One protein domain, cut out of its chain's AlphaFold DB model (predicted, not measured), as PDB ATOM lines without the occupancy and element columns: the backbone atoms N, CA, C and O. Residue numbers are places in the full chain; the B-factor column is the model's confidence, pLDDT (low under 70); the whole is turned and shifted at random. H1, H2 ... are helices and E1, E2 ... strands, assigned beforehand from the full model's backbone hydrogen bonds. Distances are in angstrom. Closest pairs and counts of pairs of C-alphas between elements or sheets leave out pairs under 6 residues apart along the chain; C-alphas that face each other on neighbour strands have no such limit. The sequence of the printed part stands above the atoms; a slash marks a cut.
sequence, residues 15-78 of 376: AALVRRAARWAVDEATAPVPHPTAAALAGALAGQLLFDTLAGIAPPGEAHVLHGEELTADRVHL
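This is residues 15 to 78 of the 376 residues of an uncharacterized protein of Streptomyces anulatus (UniProt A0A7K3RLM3). A two-stranded antiparallel hairpin, E1 and E2, has its strand E1 between two helices, with H1 on one side of E1 and the longer H2 on the other; E2 is near H2 but apart from H1. The outline is elongated, and the two C-alphas farthest apart are those of Ala 29, in the link after H1, and Ala 55, in the link after H2. The printed part has 64 residues, with two named helices and two named strands in the order H1, H2, E1, E2; the class is mixed, helices and strands. It is only just compact, close to loose, with a radius of gyration of the C-alphas of 12.7 A, and spans 38 by 24 by 16 A.

Look first at E1, residues 62 to 67, and E2, residues 72 to 77, antiparallel neighbours in a hairpin at 151 degrees. N 65 and O 74 are 2.9 A apart, within hydrogen-bond range, and so are N 76 and O 63, at 2.8 A. Next find H2, residues 37 to 54: its closest C-alphas to E1 are those of Ala 38 and Leu 66, 7.3 A apart. H2 and E2 are near each other, with 6 pairs of C-alphas within 10 A. For H1, residues 15 to 27, the closest C-alphas to E1 are those of Ala 21 and Val 65, 7.5 A apart. H1 is apart from E2 and from H2. In H1 and H2 every O i to N i+4 pair is within hydrogen-bond range.

Find C-alpha 62 at (-16.301, 8.417, 187.257); from there E1 runs 16.7 A to residue 67. E2 runs 16.5 A from residue 72 to C-alpha 77 at (-12.691, 8.266, 184.288). H2 runs 25.8 A from residue 37 to residue 54. H1 begins at C-alpha 15, at (-21.935, 4.900, 174.516), and runs 18.5 A to residue 27.

The two C-alphas farthest apart, those of Ala 29 and Ala 55, are 38.2 A apart. The printed part has no cut; the link E1 to E2 is tight, and those from H1 to H2 and from H2 to E1 are short. In this model the mean pLDDT of the printed part is 83.6, with residues 30 and 35 under 70.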
ATOM      1  N   ALA A  15     -21.728   5.845 175.613       84.56
ATOM      2  CA  ALA A  15     -21.935   4.900 174.516       84.56
ATOM      3  C   ALA A  15     -20.618   4.460 173.848       84.56
ATOM      4  O   ALA A  15     -20.511   3.320 173.402       84.56
ATOM      5  N   ALA A  16     -19.621   5.349 173.768       85.81
ATOM      6  CA  ALA A  16     -18.303   5.010 173.238       85.81
ATOM      7  C   ALA A  16     -17.526   4.115 174.211       85.81
ATOM      8  O   ALA A  16     -17.006   3.089 173.785       85.81
ATOM      9  N   LEU A  17     -17.553   4.421 175.514       87.38
ATOM     10  CA  LEU A  17     -16.958   3.574 176.549       87.38
ATOM     11  C   LEU A  17     -17.541   2.155 176.520       87.38
ATOM     12  O   LEU A  17     -16.789   1.188 176.525       87.38
ATOM     13  N   VAL A  18     -18.870   2.016 176.438       86.69
ATOM     14  CA  VAL A  18     -19.524   0.697 176.363       86.69
ATOM     15  C   VAL A  18     -19.055  -0.084 175.136       86.69
ATOM     16  O   VAL A  18     -18.748  -1.268 175.255       86.69
ATOM     17  N   ARG A  19     -18.958   0.561 173.964       86.81
ATOM     18  CA  ARG A  19     -18.449  -0.098 172.750       86.81
ATOM     19  C   ARG A  19     -16.991  -0.526 172.897       86.81
ATOM     20  O   ARG A  19     -16.673  -1.653 172.530       86.81
ATOM     21  N   ARG A  20     -16.125   0.334 173.443       88.38
ATOM     22  CA  ARG A  20     -14.704   0.016 173.657       88.38
ATOM     23  C   ARG A  20     -14.523  -1.116 174.656       88.38
ATOM     24  O   ARG A  20     -13.779  -2.044 174.367       88.38
ATOM     25  N   ALA A  21     -15.247  -1.087 175.773       87.31
ATOM     26  CA  ALA A  21     -15.213  -2.155 176.767       87.31
ATOM     27  C   ALA A  21     -15.711  -3.490 176.195       87.31
ATOM     28  O   ALA A  21     -15.105  -4.526 176.448       87.31
ATOM     29  N   ALA A  22     -16.770  -3.468 175.377       84.81
ATOM     30  CA  ALA A  22     -17.261  -4.664 174.698       84.81
ATOM     31  C   ALA A  22     -16.244  -5.223 173.690       84.81
ATOM     32  O   ALA A  22     -16.020  -6.428 173.681       84.81
ATOM     33  N   ARG A  23     -15.603  -4.368 172.875       85.75
ATOM     34  CA  ARG A  23     -14.537  -4.799 171.953       85.75
ATOM     35  C   ARG A  23     -13.334  -5.359 172.710       85.75
ATOM     36  O   ARG A  23     -12.883  -6.443 172.380       85.75
ATOM     37  N   TRP A  24     -12.901  -4.697 173.783       86.31
ATOM     38  CA  TRP A  24     -11.807  -5.181 174.632       86.31
ATOM     39  C   TRP A  24     -12.088  -6.578 175.197       86.31
ATOM     40  O   TRP A  24     -11.229  -7.447 175.139       86.31
ATOM     41  N   ALA A  25     -13.304  -6.816 175.701       82.00
ATOM     42  CA  ALA A  25     -13.692  -8.123 176.233       82.00
ATOM     43  C   ALA A  25     -13.644  -9.241 175.174       82.00
ATOM     44  O   ALA A  25     -13.337 -10.383 175.509       82.00
ATOM     45  N   VAL A  26     -13.950  -8.913 173.913       81.62
ATOM     46  CA  VAL A  26     -13.814  -9.841 172.780       81.62
ATOM     47  C   VAL A  26     -12.341 -10.082 172.450       81.62
ATOM     48  O   VAL A  26     -11.943 -11.241 172.357       81.62
ATOM     49  N   ASP A  27     -11.548  -9.017 172.313       77.31
ATOM     50  CA  ASP A  27     -10.131  -9.087 171.927       77.31
ATOM     51  C   ASP A  27      -9.302  -9.900 172.938       77.31
ATOM     52  O   ASP A  27      -8.455 -10.702 172.558       77.31
ATOM     53  N   GLU A  28      -9.587  -9.741 174.230       76.75
ATOM     54  CA  GLU A  28      -8.872 -10.400 175.334       76.75
ATOM     55  C   GLU A  28      -9.508 -11.734 175.750       76.75
ATOM     56  O   GLU A  28      -9.175 -12.281 176.802       76.75
ATOM     57  N   ALA A  29     -10.474 -12.237 174.970       71.88
ATOM     58  CA  ALA A  29     -11.223 -13.464 175.248       71.88
ATOM     59  C   ALA A  29     -11.700 -13.556 176.712       71.88
ATOM     60  O   ALA A  29     -11.611 -14.602 177.362       71.88
ATOM     61  N   THR A  30     -12.185 -12.441 177.263       69.88
ATOM     62  CA  THR A  30     -12.530 -12.377 178.682       69.88
ATOM     63  C   THR A  30     -13.793 -13.192 178.919       69.88
ATOM     64  O   THR A  30     -14.817 -12.979 178.264       69.88
ATOM     65  N   ALA A  31     -13.735 -14.131 179.862       70.69
ATOM     66  CA  ALA A  31     -14.884 -14.960 180.193       70.69
ATOM     67  C   ALA A  31     -16.073 -14.096 180.672       70.69
ATOM     68  O   ALA A  31     -15.880 -13.066 181.335       70.69
ATOM     69  N   PRO A  32     -17.310 -14.477 180.302       70.44
ATOM     70  CA  PRO A  32     -18.487 -13.673 180.575       70.44
ATOM     71  C   PRO A  32     -18.758 -13.586 182.076       70.44
ATOM     72  O   PRO A  32     -18.597 -14.541 182.831       70.44
ATOM     73  N   VAL A  33     -19.236 -12.422 182.500       74.38
ATOM     74  CA  VAL A  33     -19.521 -12.151 183.905       74.38
ATOM     75  C   VAL A  33     -20.790 -12.908 184.354       74.38
ATOM     76  O   VAL A  33     -21.809 -12.844 183.659       74.38
ATOM     77  N   PRO A  34     -20.806 -13.584 185.521       75.75
ATOM     78  CA  PRO A  34     -21.981 -14.323 185.984       75.75
ATOM     79  C   PRO A  34     -23.155 -13.398 186.370       75.75
ATOM     80  O   PRO A  34     -23.104 -12.621 187.330       75.75
ATOM     81  N   HIS A  35     -24.271 -13.518 185.644       60.97
ATOM     82  CA  HIS A  35     -25.555 -12.879 185.958       60.97
ATOM     83  C   HIS A  35     -26.344 -13.805 186.900       60.97
ATOM     84  O   HIS A  35     -26.679 -14.906 186.469       60.97
ATOM     85  N   PRO A  36     -26.612 -13.453 188.177       78.62
ATOM     86  CA  PRO A  36     -27.156 -12.163 188.633       78.62
ATOM     87  C   PRO A  36     -26.228 -11.312 189.517       78.62
ATOM     88  O   PRO A  36     -26.509 -10.131 189.734       78.62
ATOM     89  N   THR A  37     -25.125 -11.872 190.013       82.56
ATOM     90  CA  THR A  37     -24.213 -11.195 190.952       82.56
ATOM     91  C   THR A  37     -23.603  -9.931 190.339       82.56
ATOM     92  O   THR A  37     -23.533  -8.897 191.000       82.56
ATOM     93  N   ALA A  38     -23.288  -9.963 189.039       82.50
ATOM     94  CA  ALA A  38     -22.841  -8.793 188.282       82.50
ATOM     95  C   ALA A  38     -23.833  -7.622 188.321       82.50
ATOM     96  O   ALA A  38     -23.439  -6.463 188.419       82.50
ATOM     97  N   ALA A  39     -25.134  -7.918 188.231       84.31
ATOM     98  CA  ALA A  39     -26.173  -6.895 188.217       84.31
ATOM     99  C   ALA A  39     -26.352  -6.265 189.604       84.31
ATOM    100  O   ALA A  39     -26.510  -5.049 189.704       84.31
ATOM    101  N   ALA A  40     -26.271  -7.077 190.663       86.81
ATOM    102  CA  ALA A  40     -26.303  -6.591 192.038       86.81
ATOM    103  C   ALA A  40     -25.101  -5.680 192.339       86.81
ATOM    104  O   ALA A  40     -25.286  -4.577 192.850       86.81
ATOM    105  N   LEU A  41     -23.889  -6.096 191.950       87.50
ATOM    106  CA  LEU A  41     -22.675  -5.295 192.124       87.50
ATOM    107  C   LEU A  41     -22.723  -3.997 191.307       87.50
ATOM    108  O   LEU A  41     -22.426  -2.930 191.839       87.50
ATOM    109  N   ALA A  42     -23.164  -4.057 190.045       86.88
ATOM    110  CA  ALA A  42     -23.351  -2.863 189.220       86.88
ATOM    111  C   ALA A  42     -24.340  -1.877 189.857       86.88
ATOM    112  O   ALA A  42     -24.102  -0.672 189.841       86.88
ATOM    113  N   GLY A  43     -25.440  -2.382 190.428       86.94
ATOM    114  CA  GLY A  43     -26.414  -1.568 191.152       86.94
ATOM    115  C   GLY A  43     -25.829  -0.929 192.413       86.94
ATOM    116  O   GLY A  43     -26.069   0.251 192.656       86.94
ATOM    117  N   ALA A  44     -25.029  -1.676 193.180       90.81
ATOM    118  CA  ALA A  44     -24.357  -1.166 194.374       90.81
ATOM    119  C   ALA A  44     -23.354  -0.047 194.039       90.81
ATOM    120  O   ALA A  44     -23.406   1.014 194.658       90.81
ATOM    121  N   LEU A  45     -22.512  -0.242 193.017       90.19
ATOM    122  CA  LEU A  45     -21.548   0.766 192.556       90.19
ATOM    123  C   LEU A  45     -22.243   2.009 191.990       90.19
ATOM    124  O   LEU A  45     -21.850   3.130 192.295       90.19
ATOM    125  N   ALA A  46     -23.316   1.833 191.213       86.62
ATOM    126  CA  ALA A  46     -24.109   2.959 190.723       86.62
ATOM    127  C   ALA A  46     -24.754   3.751 191.873       86.62
ATOM    128  O   ALA A  46     -24.774   4.980 191.842       86.62
ATOM    129  N   GLY A  47     -25.254   3.056 192.901       87.62
ATOM    130  CA  GLY A  47     -25.778   3.681 194.113       87.62
ATOM    131  C   GLY A  47     -24.706   4.467 194.868       87.62
ATOM    132  O   GLY A  47     -24.955   5.606 195.253       87.62
ATOM    133  N   GLN A  48     -23.510   3.895 195.024       89.19
ATOM    134  CA  GLN A  48     -22.373   4.573 195.645       89.19
ATOM    135  C   GLN A  48     -21.995   5.850 194.882       89.19
ATOM    136  O   GLN A  48     -21.973   6.917 195.485       89.19
ATOM    137  N   LEU A  49     -21.806   5.772 193.559       87.19
ATOM    138  CA  LEU A  49     -21.488   6.942 192.730       87.19
ATOM    139  C   LEU A  49     -22.555   8.037 192.833       87.19
ATOM    140  O   LEU A  49     -22.226   9.225 192.869       87.19
ATOM    141  N   LEU A  50     -23.835   7.660 192.906       86.75
ATOM    142  CA  LEU A  50     -24.926   8.609 193.110       86.75
ATOM    143  C   LEU A  50     -24.812   9.310 194.471       86.75
ATOM    144  O   LEU A  50     -24.935  10.533 194.528       86.75
ATOM    145  N   PHE A  51     -24.569   8.566 195.553       88.62
ATOM    146  CA  PHE A  51     -24.381   9.152 196.882       88.62
ATOM    147  C   PHE A  51     -23.150  10.057 196.942       88.62
ATOM    148  O   PHE A  51     -23.259  11.174 197.446       88.62
ATOM    149  N   ASP A  52     -22.026   9.631 196.370       88.62
ATOM    150  CA  ASP A  52     -20.790  10.416 196.318       88.62
ATOM    151  C   ASP A  52     -20.991  11.711 195.510       88.62
ATOM    152  O   ASP A  52     -20.503  12.780 195.890       88.62
ATOM    153  N   THR A  53     -21.775  11.649 194.429       85.00
ATOM    154  CA  THR A  53     -22.143  12.823 193.622       85.00
ATOM    155  C   THR A  53     -23.036  13.778 194.412       85.00
ATOM    156  O   THR A  53     -22.778  14.981 194.438       85.00
ATOM    157  N   LEU A  54     -24.066  13.264 195.093       86.12
ATOM    158  CA  LEU A  54     -24.967  14.074 195.925       86.12
ATOM    159  C   LEU A  54     -24.253  14.697 197.133       86.12
ATOM    160  O   LEU A  54     -24.610  15.795 197.552       86.12
ATOM    161  N   ALA A  55     -23.240  14.018 197.673       89.44
ATOM    162  CA  ALA A  55     -22.389  14.518 198.749       89.44
ATOM    163  C   ALA A  55     -21.301  15.497 198.265       89.44
ATOM    164  O   ALA A  55     -20.612  16.091 199.093       89.44
ATOM    165  N   GLY A  56     -21.142  15.686 196.948       84.38
ATOM    166  CA  GLY A  56     -20.150  16.590 196.362       84.38
ATOM    167  C   GLY A  56     -18.702  16.100 196.474       84.38
ATOM    168  O   GLY A  56     -17.784  16.913 196.413       84.38
ATOM    169  N   ILE A  57     -18.495  14.794 196.660       87.06
ATOM    170  CA  ILE A  57     -17.170  14.169 196.806       87.06
ATOM    171  C   ILE A  57     -16.770  13.318 195.595       87.06
ATOM    172  O   ILE A  57     -15.597  12.969 195.469       87.06
ATOM    173  N   ALA A  58     -17.713  12.994 194.703       78.31
ATOM    174  CA  ALA A  58     -17.423  12.223 193.499       78.31
ATOM    175  C   ALA A  58     -16.554  13.021 192.508       78.31
ATOM    176  O   ALA A  58     -16.918  14.144 192.135       78.31
ATOM    177  N   PRO A  59     -15.454  12.432 192.006       78.44
ATOM    178  CA  PRO A  59     -14.764  12.928 190.826       78.44
ATOM    179  C   PRO A  59     -15.723  12.998 189.625       78.44
ATOM    180  O   PRO A  59     -16.511  12.073 189.398       78.44
ATOM    181  N   PRO A  60     -15.662  14.063 188.810       76.25
ATOM    182  CA  PRO A  60     -16.499  14.164 187.624       76.25
ATOM    183  C   PRO A  60     -16.173  13.039 186.632       76.25
ATOM    184  O   PRO A  60     -15.009  12.731 186.383       76.25
ATOM    185  N   GLY A  61     -17.217  12.443 186.051       79.19
ATOM    186  CA  GLY A  61     -17.080  11.433 184.999       79.19
ATOM    187  C   GLY A  61     -16.596  10.060 185.470       79.19
ATOM    188  O   GLY A  61     -16.184   9.253 184.641       79.19
ATOM    189  N   GLU A  62     -16.627   9.758 186.767       85.88
ATOM    190  CA  GLU A  62     -16.301   8.417 187.257       85.88
ATOM    191  C   GLU A  62     -17.288   7.352 186.746       85.88
ATOM    192  O   GLU A  62     -18.507   7.540 186.748       85.88
ATOM    193  N   ALA A  63     -16.744   6.220 186.298       85.75
ATOM    194  CA  ALA A  63     -17.491   5.039 185.897       85.75
ATOM    195  C   ALA A  63     -16.743   3.758 186.300       85.75
ATOM    196  O   ALA A  63     -15.538   3.766 186.551       85.75
ATOM    197  N   HIS A  64     -17.458   2.633 186.330       88.06
ATOM    198  CA  HIS A  64     -16.877   1.320 186.613       88.06
ATOM    199  C   HIS A  64     -17.143   0.343 185.471       88.06
ATOM    200  O   HIS A  64     -18.254   0.284 184.936       88.06
ATOM    201  N   VAL A  65     -16.133  -0.460 185.142       87.81
ATOM    202  CA  VAL A  65     -16.237  -1.583 184.207       87.81
ATOM    203  C   VAL A  65     -16.133  -2.878 185.004       87.81
ATOM    204  O   VAL A  65     -15.125  -3.133 185.657       87.81
ATOM    205  N   LEU A  66     -17.193  -3.686 184.957       87.31
ATOM    206  CA  LEU A  66     -17.223  -5.016 185.565       87.31
ATOM    207  C   LEU A  66     -16.848  -6.066 184.521       87.31
ATOM    208  O   LEU A  66     -17.463  -6.097 183.453       87.31
ATOM    209  N   HIS A  67     -15.878  -6.924 184.829       85.75
ATOM    210  CA  HIS A  67     -15.358  -7.928 183.896       85.75
ATOM    211  C   HIS A  67     -14.870  -9.198 184.614       85.75
ATOM    212  O   HIS A  67     -14.661  -9.202 185.830       85.75
ATOM    213  N   GLY A  68     -14.715 -10.278 183.842       83.00
ATOM    214  CA  GLY A  68     -14.212 -11.572 184.307       83.00
ATOM    215  C   GLY A  68     -15.196 -12.397 185.147       83.00
ATOM    216  O   GLY A  68     -16.213 -11.904 185.641       83.00
ATOM    217  N   GLU A  69     -14.869 -13.678 185.331       82.38
ATOM    218  CA  GLU A  69     -15.659 -14.611 186.153       82.38
ATOM    219  C   GLU A  69     -15.608 -14.251 187.642       82.38
ATOM    220  O   GLU A  69     -16.605 -14.386 188.351       82.38
ATOM    221  N   GLU A  70     -14.468 -13.725 188.099       83.69
ATOM    222  CA  GLU A  70     -14.242 -13.293 189.482       83.69
ATOM    223  C   GLU A  70     -14.897 -11.943 189.823       83.69
ATOM    224  O   GLU A  70     -14.752 -11.465 190.946       83.69
ATOM    225  N   LEU A  71     -15.642 -11.330 188.890       82.44
ATOM    226  CA  LEU A  71     -16.346 -10.058 189.102       82.44
ATOM    227  C   LEU A  71     -15.414  -8.918 189.540       82.44
ATOM    228  O   LEU A  71     -15.666  -8.224 190.527       82.44
ATOM    229  N   THR A  72     -14.343  -8.694 188.780       86.31
ATOM    230  CA  THR A  72     -13.453  -7.553 189.022       86.31
ATOM    231  C   THR A  72     -14.120  -6.254 188.571       86.31
ATOM    232  O   THR A  72     -14.824  -6.223 187.559       86.31
ATOM    233  N   ALA A  73     -13.904  -5.178 189.331       87.38
ATOM    234  CA  ALA A  73     -14.411  -3.845 189.037       87.38
ATOM    235  C   ALA A  73     -13.249  -2.870 188.825       87.38
ATOM    236  O   ALA A  73     -12.591  -2.462 189.781       87.38
ATOM    237  N   ASP A  74     -13.035  -2.458 187.579       90.00
ATOM    238  CA  ASP A  74     -12.039  -1.444 187.245       90.00
ATOM    239  C   ASP A  74     -12.708  -0.068 187.258       90.00
ATOM    240  O   ASP A  74     -13.765   0.135 186.651       90.00
ATOM    241  N   ARG A  75     -12.093   0.897 187.946       89.00
ATOM    242  CA  ARG A  75     -12.520   2.299 187.898       89.00
ATOM    243  C   ARG A  75     -11.935   2.972 186.662       89.00
ATOM    244  O   ARG A  75     -10.735   2.884 186.417       89.00
ATOM    245  N   VAL A  76     -12.778   3.687 185.926       87.81
ATOM    246  CA  VAL A  76     -12.401   4.491 184.762       87.81
ATOM    247  C   VAL A  76     -12.946   5.908 184.907       87.81
ATOM    248  O   VAL A  76     -13.962   6.136 185.564       87.81
ATOM    249  N   HIS A  77     -12.273   6.868 184.281       85.69
ATOM    250  CA  HIS A  77     -12.691   8.266 184.288       85.69
ATOM    251  C   HIS A  77     -13.006   8.718 182.864       85.69
ATOM    252  O   HIS A  77     -12.191   8.561 181.956       85.69
ATOM    253  N   LEU A  78     -14.211   9.250 182.686       83.62
ATOM    254  CA  LEU A  78     -14.666   9.914 181.476       83.62
ATOM    255  C   LEU A  78     -14.311  11.389 181.576       83.62
ATOM    256  O   LEU A  78     -14.806  12.107 182.445       83.62
TER     257      LEU A  78